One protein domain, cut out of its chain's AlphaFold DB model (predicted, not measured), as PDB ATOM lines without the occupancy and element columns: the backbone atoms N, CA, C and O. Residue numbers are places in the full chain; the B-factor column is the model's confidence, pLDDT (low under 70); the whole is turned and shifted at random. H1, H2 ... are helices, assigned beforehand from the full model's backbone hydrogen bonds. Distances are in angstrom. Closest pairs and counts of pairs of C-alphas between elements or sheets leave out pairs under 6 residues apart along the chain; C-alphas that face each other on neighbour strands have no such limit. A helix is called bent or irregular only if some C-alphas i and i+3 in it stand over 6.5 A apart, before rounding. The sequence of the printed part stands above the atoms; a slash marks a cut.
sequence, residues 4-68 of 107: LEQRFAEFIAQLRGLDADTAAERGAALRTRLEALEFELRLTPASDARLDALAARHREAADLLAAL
ATOM      1  N   LEU A   4     143.954 188.824 158.100       88.25
ATOM      2  CA  LEU A   4     143.635 187.837 157.063       88.25
ATOM      3  C   LEU A   4     144.185 188.215 155.674       88.25
ATOM      4  O   LEU A   4     144.747 187.370 154.985       88.25
ATOM      5  N   GLU A   5     144.079 189.486 155.272       88.25
ATOM      6  CA  GLU A   5     144.628 189.970 153.993       88.25
ATOM      7  C   GLU A   5     146.148 189.799 153.946       88.25
ATOM      8  O   GLU A   5     146.703 189.396 152.925       88.25
ATOM      9  N   GLN A   6     146.815 190.074 155.071       89.94
ATOM     10  CA  GLN A   6     148.253 189.880 155.203       89.94
ATOM     11  C   GLN A   6     148.625 188.400 155.097       89.94
ATOM     12  O   GLN A   6     149.512 188.064 154.320       89.94
ATOM     13  N   ARG A   7     147.888 187.507 155.771       92.44
ATOM     14  CA  ARG A   7     148.117 186.058 155.673       92.44
ATOM     15  C   ARG A   7     147.939 185.521 154.255       92.44
ATOM     16  O   ARG A   7     148.741 184.696 153.828       92.44
ATOM     17  N   PHE A   8     146.938 185.996 153.508       92.19
ATOM     18  CA  PHE A   8     146.797 185.650 152.091       92.19
ATOM     19  C   PHE A   8     147.987 186.148 151.264       92.19
ATOM     20  O   PHE A   8     148.514 185.397 150.448       92.19
ATOM     21  N   ALA A   9     148.437 187.385 151.484       91.69
ATOM     22  CA  ALA A   9     149.591 187.936 150.776       91.69
ATOM     23  C   ALA A   9     150.884 187.156 151.072       91.69
ATOM     24  O   ALA A   9     151.630 186.838 150.147       91.69
ATOM     25  N   GLU A  10     151.125 186.801 152.334       93.12
ATOM     26  CA  GLU A  10     152.265 185.975 152.744       93.12
ATOM     27  C   GLU A  10     152.194 184.573 152.141       93.12
ATOM     28  O   GLU A  10     153.196 184.064 151.644       93.12
ATOM     29  N   PHE A  11     151.008 183.960 152.132       93.62
ATOM     30  CA  PHE A  11     150.816 182.641 151.541       93.62
ATOM     31  C   PHE A  11     151.073 182.653 150.028       93.62
ATOM     32  O   PHE A  11     151.806 181.807 149.526       93.62
ATOM     33  N   ILE A  12     150.565 183.656 149.306       93.50
ATOM     34  CA  ILE A  12     150.837 183.842 147.872       93.50
ATOM     35  C   ILE A  12     152.337 184.042 147.618       93.50
ATOM     36  O   ILE A  12     152.896 183.416 146.720       93.50
ATOM     37  N   ALA A  13     153.004 184.888 148.409       92.81
ATOM     38  CA  ALA A  13     154.444 185.105 148.286       92.81
ATOM     39  C   ALA A  13     155.233 183.810 148.529       92.81
ATOM     40  O   ALA A  13     156.165 183.510 147.784       92.81
ATOM     41  N   GLN A  14     154.816 183.012 149.517       91.44
ATOM     42  CA  GLN A  14     155.401 181.706 149.797       91.44
ATOM     43  C   GLN A  14     155.242 180.749 148.609       91.44
ATOM     44  O   GLN A  14     156.212 180.094 148.249       91.44
ATOM     45  N   LEU A  15     154.056 180.676 147.990       90.38
ATOM     46  CA  LEU A  15     153.821 179.819 146.820       90.38
ATOM     47  C   LEU A  15     154.673 180.243 145.616       90.38
ATOM     48  O   LEU A  15     155.234 179.390 144.939       90.38
ATOM     49  N   ARG A  16     154.809 181.552 145.367       89.69
ATOM     50  CA  ARG A  16     155.615 182.079 144.249       89.69
ATOM     51  C   ARG A  16     157.118 181.865 144.420       89.69
ATOM     52  O   ARG A  16     157.831 181.823 143.425       89.69
ATOM     53  N   GLY A  17     157.595 181.791 145.660       87.56
ATOM     54  CA  GLY A  17     159.000 181.541 145.987       87.56
ATOM     55  C   GLY A  17     159.323 180.074 146.268       87.56
ATOM     56  O   GLY A  17     160.416 179.797 146.747       87.56
ATOM     57  N   LEU A  18     158.377 179.154 146.054       87.75
ATOM     58  CA  LEU A  18     158.560 177.744 146.372       87.75
ATOM     59  C   LEU A  18     159.167 176.990 145.182       87.75
ATOM     60  O   LEU A  18     158.601 176.986 144.090       87.75
ATOM     61  N   ASP A  19     160.276 176.294 145.411       84.94
ATOM     62  CA  ASP A  19     160.843 175.378 144.421       84.94
ATOM     63  C   ASP A  19     159.986 174.116 144.259       84.94
ATOM     64  O   ASP A  19     159.357 173.639 145.210       84.94
ATOM     65  N   ALA A  20     160.013 173.535 143.057       76.31
ATOM     66  CA  ALA A  20     159.235 172.354 142.675       76.31
ATOM     67  C   ALA A  20     159.394 171.167 143.645       76.31
ATOM     68  O   ALA A  20     158.407 170.544 144.030       76.31
ATOM     69  N   ASP A  21     160.622 170.902 144.093       78.19
ATOM     70  CA  ASP A  21     160.953 169.796 145.001       78.19
ATOM     71  C   ASP A  21     160.320 169.993 146.393       78.19
ATOM     72  O   ASP A  21     159.700 169.105 146.972       78.19
ATOM     73  N   THR A  22     160.362 171.229 146.899       81.25
ATOM     74  CA  THR A  22     159.716 171.588 148.171       81.25
ATOM     75  C   THR A  22     158.192 171.622 148.038       81.25
ATOM     76  O   THR A  22     157.477 171.328 148.999       81.25
ATOM     77  N   ALA A  23     157.680 171.976 146.858       81.75
ATOM     78  CA  ALA A  23     156.254 171.987 146.559       81.75
ATOM     79  C   ALA A  23     155.647 170.586 146.564       81.75
ATOM     80  O   ALA A  23     154.574 170.387 147.137       81.75
ATOM     81  N   ALA A  24     156.358 169.624 145.983       80.12
ATOM     82  CA  ALA A  24     156.027 168.210 146.026       80.12
ATOM     83  C   ALA A  24     155.870 167.698 147.461       80.12
ATOM     84  O   ALA A  24     154.811 167.176 147.811       80.12
ATOM     85  N   GLU A  25     156.870 167.946 148.305       83.62
ATOM     86  CA  GLU A  25     156.899 167.472 149.692       83.62
ATOM     87  C   GLU A  25     155.860 168.164 150.585       83.62
ATOM     88  O   GLU A  25     155.307 167.570 151.513       83.62
ATOM     89  N   ARG A  26     155.572 169.447 150.327       86.56
ATOM     90  CA  ARG A  26     154.696 170.266 151.182       86.56
ATOM     91  C   ARG A  26     153.283 170.449 150.644       86.56
ATOM     92  O   ARG A  26     152.481 171.097 151.315       86.56
ATOM     93  N   GLY A  27     152.946 169.877 149.490       85.81
ATOM     94  CA  GLY A  27     151.668 170.104 148.810       85.81
ATOM     95  C   GLY A  27     150.446 169.863 149.702       85.81
ATOM     96  O   GLY A  27     149.551 170.706 149.759       85.81
ATOM     97  N   ALA A  28     150.431 168.769 150.470       86.38
ATOM     98  CA  ALA A  28     149.343 168.474 151.406       86.38
ATOM     99  C   ALA A  28     149.217 169.540 152.512       86.38
ATOM    100  O   ALA A  28     148.128 170.052 152.758       86.38
ATOM    101  N   ALA A  29     150.335 169.939 153.123       90.44
ATOM    102  CA  ALA A  29     150.345 170.965 154.166       90.44
ATOM    103  C   ALA A  29     149.925 172.346 153.630       90.44
ATOM    104  O   ALA A  29     149.227 173.097 154.313       90.44
ATOM    105  N   LEU A  30     150.322 172.681 152.398       90.94
ATOM    106  CA  LEU A  30     149.921 173.917 151.723       90.94
ATOM    107  C   LEU A  30     148.415 173.933 151.421       90.94
ATOM    108  O   LEU A  30     147.779 174.963 151.639       90.94
ATOM    109  N   ARG A  31     147.831 172.798 151.004       90.38
ATOM    110  CA  ARG A  31     146.374 172.651 150.820       90.38
ATOM    111  C   ARG A  31     145.618 172.863 152.127       90.38
ATOM    112  O   ARG A  31     144.772 173.748 152.182       90.38
ATOM    113  N   THR A  32     146.009 172.172 153.198       92.44
ATOM    114  CA  THR A  32     145.382 172.347 154.521       92.44
ATOM    115  C   THR A  32     145.464 173.794 155.008       92.44
ATOM    116  O   THR A  32     144.521 174.318 155.601       92.44
ATOM    117  N   ARG A  33     146.580 174.483 154.740       92.69
ATOM    118  CA  ARG A  33     146.730 175.896 155.101       92.69
ATOM    119  C   ARG A  33     145.808 176.808 154.287       92.69
ATOM    120  O   ARG A  33     145.261 177.749 154.855       92.69
ATOM    121  N   LEU A  34     145.619 176.536 152.997       92.62
ATOM    122  CA  LEU A  34     144.670 177.273 152.159       92.62
ATOM    123  C   LEU A  34     143.222 177.068 152.636       92.62
ATOM    124  O   LEU A  34     142.489 178.043 152.762       92.62
ATOM    125  N   GLU A  35     142.841 175.835 152.983       93.12
ATOM    126  CA  GLU A  35     141.518 175.516 153.543       93.12
ATOM    127  C   GLU A  35     141.262 176.246 154.872       93.12
ATOM    128  O   GLU A  35     140.169 176.767 155.099       93.12
ATOM    129  N   ALA A  36     142.277 176.356 155.736       93.50
ATOM    130  CA  ALA A  36     142.171 177.124 156.976       93.50
ATOM    131  C   ALA A  36     141.915 178.620 156.705       93.50
ATOM    132  O   ALA A  36     141.044 179.219 157.335       93.50
ATOM    133  N   LEU A  37     142.616 179.211 155.730       91.62
ATOM    134  CA  LEU A  37     142.402 180.607 155.329       91.62
ATOM    135  C   LEU A  37     141.022 180.823 154.686       91.62
ATOM    136  O   LEU A  37     140.395 181.855 154.923       91.62
ATOM    137  N   GLU A  38     140.529 179.860 153.901       93.06
ATOM    138  CA  GLU A  38     139.168 179.874 153.351       93.06
ATOM    139  C   GLU A  38     138.117 179.867 154.468       93.06
ATOM    140  O   GLU A  38     137.144 180.627 154.431       93.06
ATOM    141  N   PHE A  39     138.313 179.029 155.485       90.88
ATOM    142  CA  PHE A  39     137.414 178.963 156.628       90.88
ATOM    143  C   PHE A  39     137.388 180.290 157.399       90.88
ATOM    144  O   PHE A  39     136.311 180.819 157.679       90.88
ATOM    145  N   GLU A  40     138.551 180.886 157.669       89.88
ATOM    146  CA  GLU A  40     138.640 182.209 158.300       89.88
ATOM    147  C   GLU A  40     137.988 183.311 157.453       89.88
ATOM    148  O   GLU A  40     137.317 184.191 157.998       89.88
ATOM    149  N   LEU A  41     138.122 183.251 156.123       88.69
ATOM    150  CA  LEU A  41     137.434 184.158 155.204       88.69
ATOM    151  C   LEU A  41     135.914 184.063 155.352       88.69
ATOM    152  O   LEU A  41     135.256 185.093 155.485       88.69
ATOM    153  N   ARG A  42     135.356 182.847 155.390       87.62
ATOM    154  CA  ARG A  42     133.907 182.632 155.568       87.62
ATOM    155  C   ARG A  42     133.389 183.134 156.914       87.62
ATOM    156  O   ARG A  42     132.237 183.546 157.000       87.62
ATOM    157  N   LEU A  43     134.224 183.095 157.950       87.38
ATOM    158  CA  LEU A  43     133.877 183.587 159.284       87.38
ATOM    159  C   LEU A  43     134.085 185.095 159.458       87.38
ATOM    160  O   LEU A  43     133.654 185.641 160.470       87.38
ATOM    161  N   THR A  44     134.750 185.771 158.520       82.75
ATOM    162  CA  THR A  44     135.074 187.193 158.647       82.75
ATOM    163  C   THR A  44     133.865 188.053 158.266       82.75
ATOM    164  O   THR A  44     133.512 188.111 157.087       82.75
ATOM    165  N   PRO A  45     133.250 188.793 159.208       77.69
ATOM    166  CA  PRO A  45     132.252 189.790 158.853       77.69
ATOM    167  C   PRO A  45     132.954 190.985 158.194       77.69
ATOM    168  O   PRO A  45     133.720 191.710 158.832       77.69
ATOM    169  N   ALA A  46     132.715 191.191 156.902       79.69
ATOM    170  CA  ALA A  46     133.274 192.302 156.140       79.69
ATOM    171  C   ALA A  46     132.277 192.794 155.083       79.69
ATOM    172  O   ALA A  46     131.356 192.081 154.703       79.69
ATOM    173  N   SER A  47     132.462 194.030 154.615       81.00
ATOM    174  CA  SER A  47     131.683 194.588 153.502       81.00
ATOM    175  C   SER A  47     131.922 193.797 152.211       81.00
ATOM    176  O   SER A  47     133.041 193.332 151.991       81.00
ATOM    177  N   ASP A  48     130.923 193.728 151.325       81.31
ATOM    178  CA  ASP A  48     130.984 192.953 150.073       81.31
ATOM    179  C   ASP A  48     132.246 193.223 149.244       81.31
ATOM    180  O   ASP A  48     132.933 192.289 148.844       81.31
ATOM    181  N   ALA A  49     132.637 194.491 149.070       82.00
ATOM    182  CA  ALA A  49     133.845 194.851 148.319       82.00
ATOM    183  C   ALA A  49     135.139 194.269 148.921       82.00
ATOM    184  O   ALA A  49     136.089 193.953 148.205       82.00
ATOM    185  N   ARG A  50     135.191 194.116 150.248       83.06
ATOM    186  CA  ARG A  50     136.346 193.544 150.945       83.06
ATOM    187  C   ARG A  50     136.336 192.019 150.890       83.06
ATOM    188  O   ARG A  50     137.401 191.417 150.777       83.06
ATOM    189  N   LEU A  51     135.153 191.411 150.953       85.88
ATOM    190  CA  LEU A  51     134.986 189.976 150.736       85.88
ATOM    191  C   LEU A  51     135.377 189.585 149.310       85.88
ATOM    192  O   LEU A  51     136.086 188.601 149.144       85.88
ATOM    193  N   ASP A  52     135.005 190.382 148.307       87.75
ATOM    194  CA  ASP A  52     135.370 190.149 146.906       87.75
ATOM    195  C   ASP A  52     136.894 190.210 146.702       87.75
ATOM    196  O   ASP A  52     137.497 189.283 146.156       87.75
ATOM    197  N   ALA A  53     137.552 191.228 147.271       88.19
ATOM    198  CA  ALA A  53     139.008 191.341 147.242       88.19
ATOM    199  C   ALA A  53     139.707 190.145 147.916       88.19
ATOM    200  O   ALA A  53     140.682 189.614 147.384       88.19
ATOM    201  N   LEU A  54     139.212 189.692 149.072       88.50
ATOM    202  CA  LEU A  54     139.742 188.512 149.757       88.50
ATOM    203  C   LEU A  54     139.471 187.214 148.980       88.50
ATOM    204  O   LEU A  54     140.351 186.358 148.896       88.50
ATOM    205  N   ALA A  55     138.295 187.076 148.369       89.38
ATOM    206  CA  ALA A  55     137.943 185.935 147.533       89.38
ATOM    207  C   ALA A  55     138.825 185.860 146.277       89.38
ATOM    208  O   ALA A  55     139.262 184.772 145.898       89.38
ATOM    209  N   ALA A  56     139.159 187.005 145.672       91.62
ATOM    210  CA  ALA A  56     140.108 187.079 144.566       91.62
ATOM    211  C   ALA A  56     141.506 186.593 144.986       91.62
ATOM    212  O   ALA A  56     142.121 185.804 144.269       91.62
ATOM    213  N   ARG A  57     141.980 186.981 146.180       90.56
ATOM    214  CA  ARG A  57     143.259 186.499 146.736       90.56
ATOM    215  C   ARG A  57     143.242 185.007 147.046       90.56
ATOM    216  O   ARG A  57     144.222 184.322 146.772       90.56
ATOM    217  N   HIS A  58     142.136 184.492 147.576       91.25
ATOM    218  CA  HIS A  58     141.962 183.057 147.781       91.25
ATOM    219  C   HIS A  58     142.035 182.288 146.455       91.25
ATOM    220  O   HIS A  58     142.767 181.306 146.354       91.25
ATOM    221  N   ARG A  59     141.334 182.763 145.416       92.19
ATOM    222  CA  ARG A  59     141.376 182.151 144.081       92.19
ATOM    223  C   ARG A  59     142.785 182.185 143.483       92.19
ATOM    224  O   ARG A  59     143.214 181.175 142.942       92.19
ATOM    225  N   GLU A  60     143.502 183.299 143.611       91.88
ATOM    226  CA  GLU A  60     144.899 183.408 143.167       91.88
ATOM    227  C   GLU A  60     145.796 182.380 143.872       91.88
ATOM    228  O   GLU A  60     146.569 181.678 143.226       91.88
ATOM    229  N   ALA A  61     145.670 182.247 145.194       90.25
ATOM    230  CA  ALA A  61     146.436 181.271 145.960       90.25
ATOM    231  C   ALA A  61     146.118 179.821 145.555       90.25
ATOM    232  O   ALA A  61     147.026 178.997 145.461       90.25
ATOM    233  N   ALA A  62     144.843 179.512 145.299       91.25
ATOM    234  CA  ALA A  62     144.410 178.197 144.834       91.25
ATOM    235  C   ALA A  62     144.984 177.855 143.451       91.25
ATOM    236  O   ALA A  62     145.438 176.732 143.245       91.25
ATOM    237  N   ASP A  63     144.995 178.823 142.533       90.62
ATOM    238  CA  ASP A  63     145.542 178.663 141.183       90.62
ATOM    239  C   ASP A  63     147.055 178.410 141.221       90.62
ATOM    240  O   ASP A  63     147.545 177.436 140.651       90.62
ATOM    241  N   LEU A  64     147.784 179.203 142.014       89.69
ATOM    242  CA  LEU A  64     149.218 179.008 142.235       89.69
ATOM    243  C   LEU A  64     149.516 177.638 142.846       89.69
ATOM    244  O   LEU A  64     150.430 176.957 142.396       89.69
ATOM    245  N   LEU A  65     148.741 177.215 143.846       87.94
ATOM    246  CA  LEU A  65     148.909 175.909 144.475       87.94
ATOM    247  C   LEU A  65     148.617 174.755 143.506       87.94
ATOM    248  O   LEU A  65     149.288 173.730 143.570       87.94
ATOM    249  N   ALA A  66     147.630 174.914 142.621       85.94
ATOM    250  CA  ALA A  66     147.299 173.929 141.595       85.94
ATOM    251  C   ALA A  66     148.362 173.848 140.486       85.94
ATOM    252  O   ALA A  66     148.553 172.782 139.910       85.94
ATOM    253  N   ALA A  67     149.055 174.954 140.205       87.12
ATOM    254  CA  ALA A  67     150.142 175.015 139.232       87.12
ATOM    255  C   ALA A  67     151.473 174.444 139.755       87.12
ATOM    256  O   ALA A  67     152.385 174.194 138.965       87.12
ATOM    257  N   LEU A  68     151.612 174.246 141.071       84.31
ATOM    258  CA  LEU A  68     152.810 173.640 141.642       84.31
ATOM    259  C   LEU A  68     152.901 172.151 141.262       84.31
ATOM    260  O   LEU A  68     151.895 171.440 141.340       84.31
TER     261      LEU A  68
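AT A GLANCE: This is residues 4 to 68 of the 107 residues of an uncharacterized protein of Nocardia terrae (UniProt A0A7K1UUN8). The domain is a slim rod of three helices bundled lengthwise: the long H2 and H3 form a helical hairpin, and the shorter H1 runs along both of them, closest to H3. H2 has a kink of 67 degrees near residue 27, where its first turns swing across one end of the rod. The printed part has 65 residues, with three named helices in the order H1, H2, H3 and no named strand; the class is all helix. It is compact, with a radius of gyration of the C-alphas of 12.0 A, and spans 39 by 17 by 17 A.

IN THESE COORDINATES: H2, the longest helix, covers residues 20 to 43 and measures 32.3 A from first to last C-alpha. It is irregular: C-alphas 25 and 28 are 7.8 A apart, and its line is a rough one. H3, residues 48 to 67, measures 28.4 A and ends with C-alpha 67 at (150.142, 175.015, 139.232). H1, residues 4 to 16, measures 18.5 A and begins with C-alpha 4 at (143.635, 187.837, 157.063).

HOW THE PARTS SIT: The three helices form an up and down bundle, each running against the one before it. H2 and H3 touch as a helical hairpin, opposite ways at a shallow tilt of 19 degrees; their closest C-alphas, those of Glu 38 and His 58, are 7.0 A apart. H1 touches H3, the same way at a shallow tilt of 21 degrees, with the closest C-alphas, those of Ile 12 and Ala 61, 5.4 A apart. H1 and H2 also form a helical hairpin, opposite ways at a shallow tilt of 16 degrees, but touch through residues 4 to 8 of H1 and 37 to 41 of H2 alone; the closest C-alphas, those of Phe 8 and Leu 37, are 7.4 A apart. In H1 and H3 every O i to N i+4 pair is within hydrogen-bond range; in H2, 18 of 20 are.

THE WHOLE: The two C-alphas farthest apart, those of Asp 21 and Ser 47, are 39.3 A apart. The links H1 to H2 and H2 to H3 are tight, with 3 and 4 residues. The printed part has no cut; its mean pLDDT is 88.1, and no printed residue is under 70.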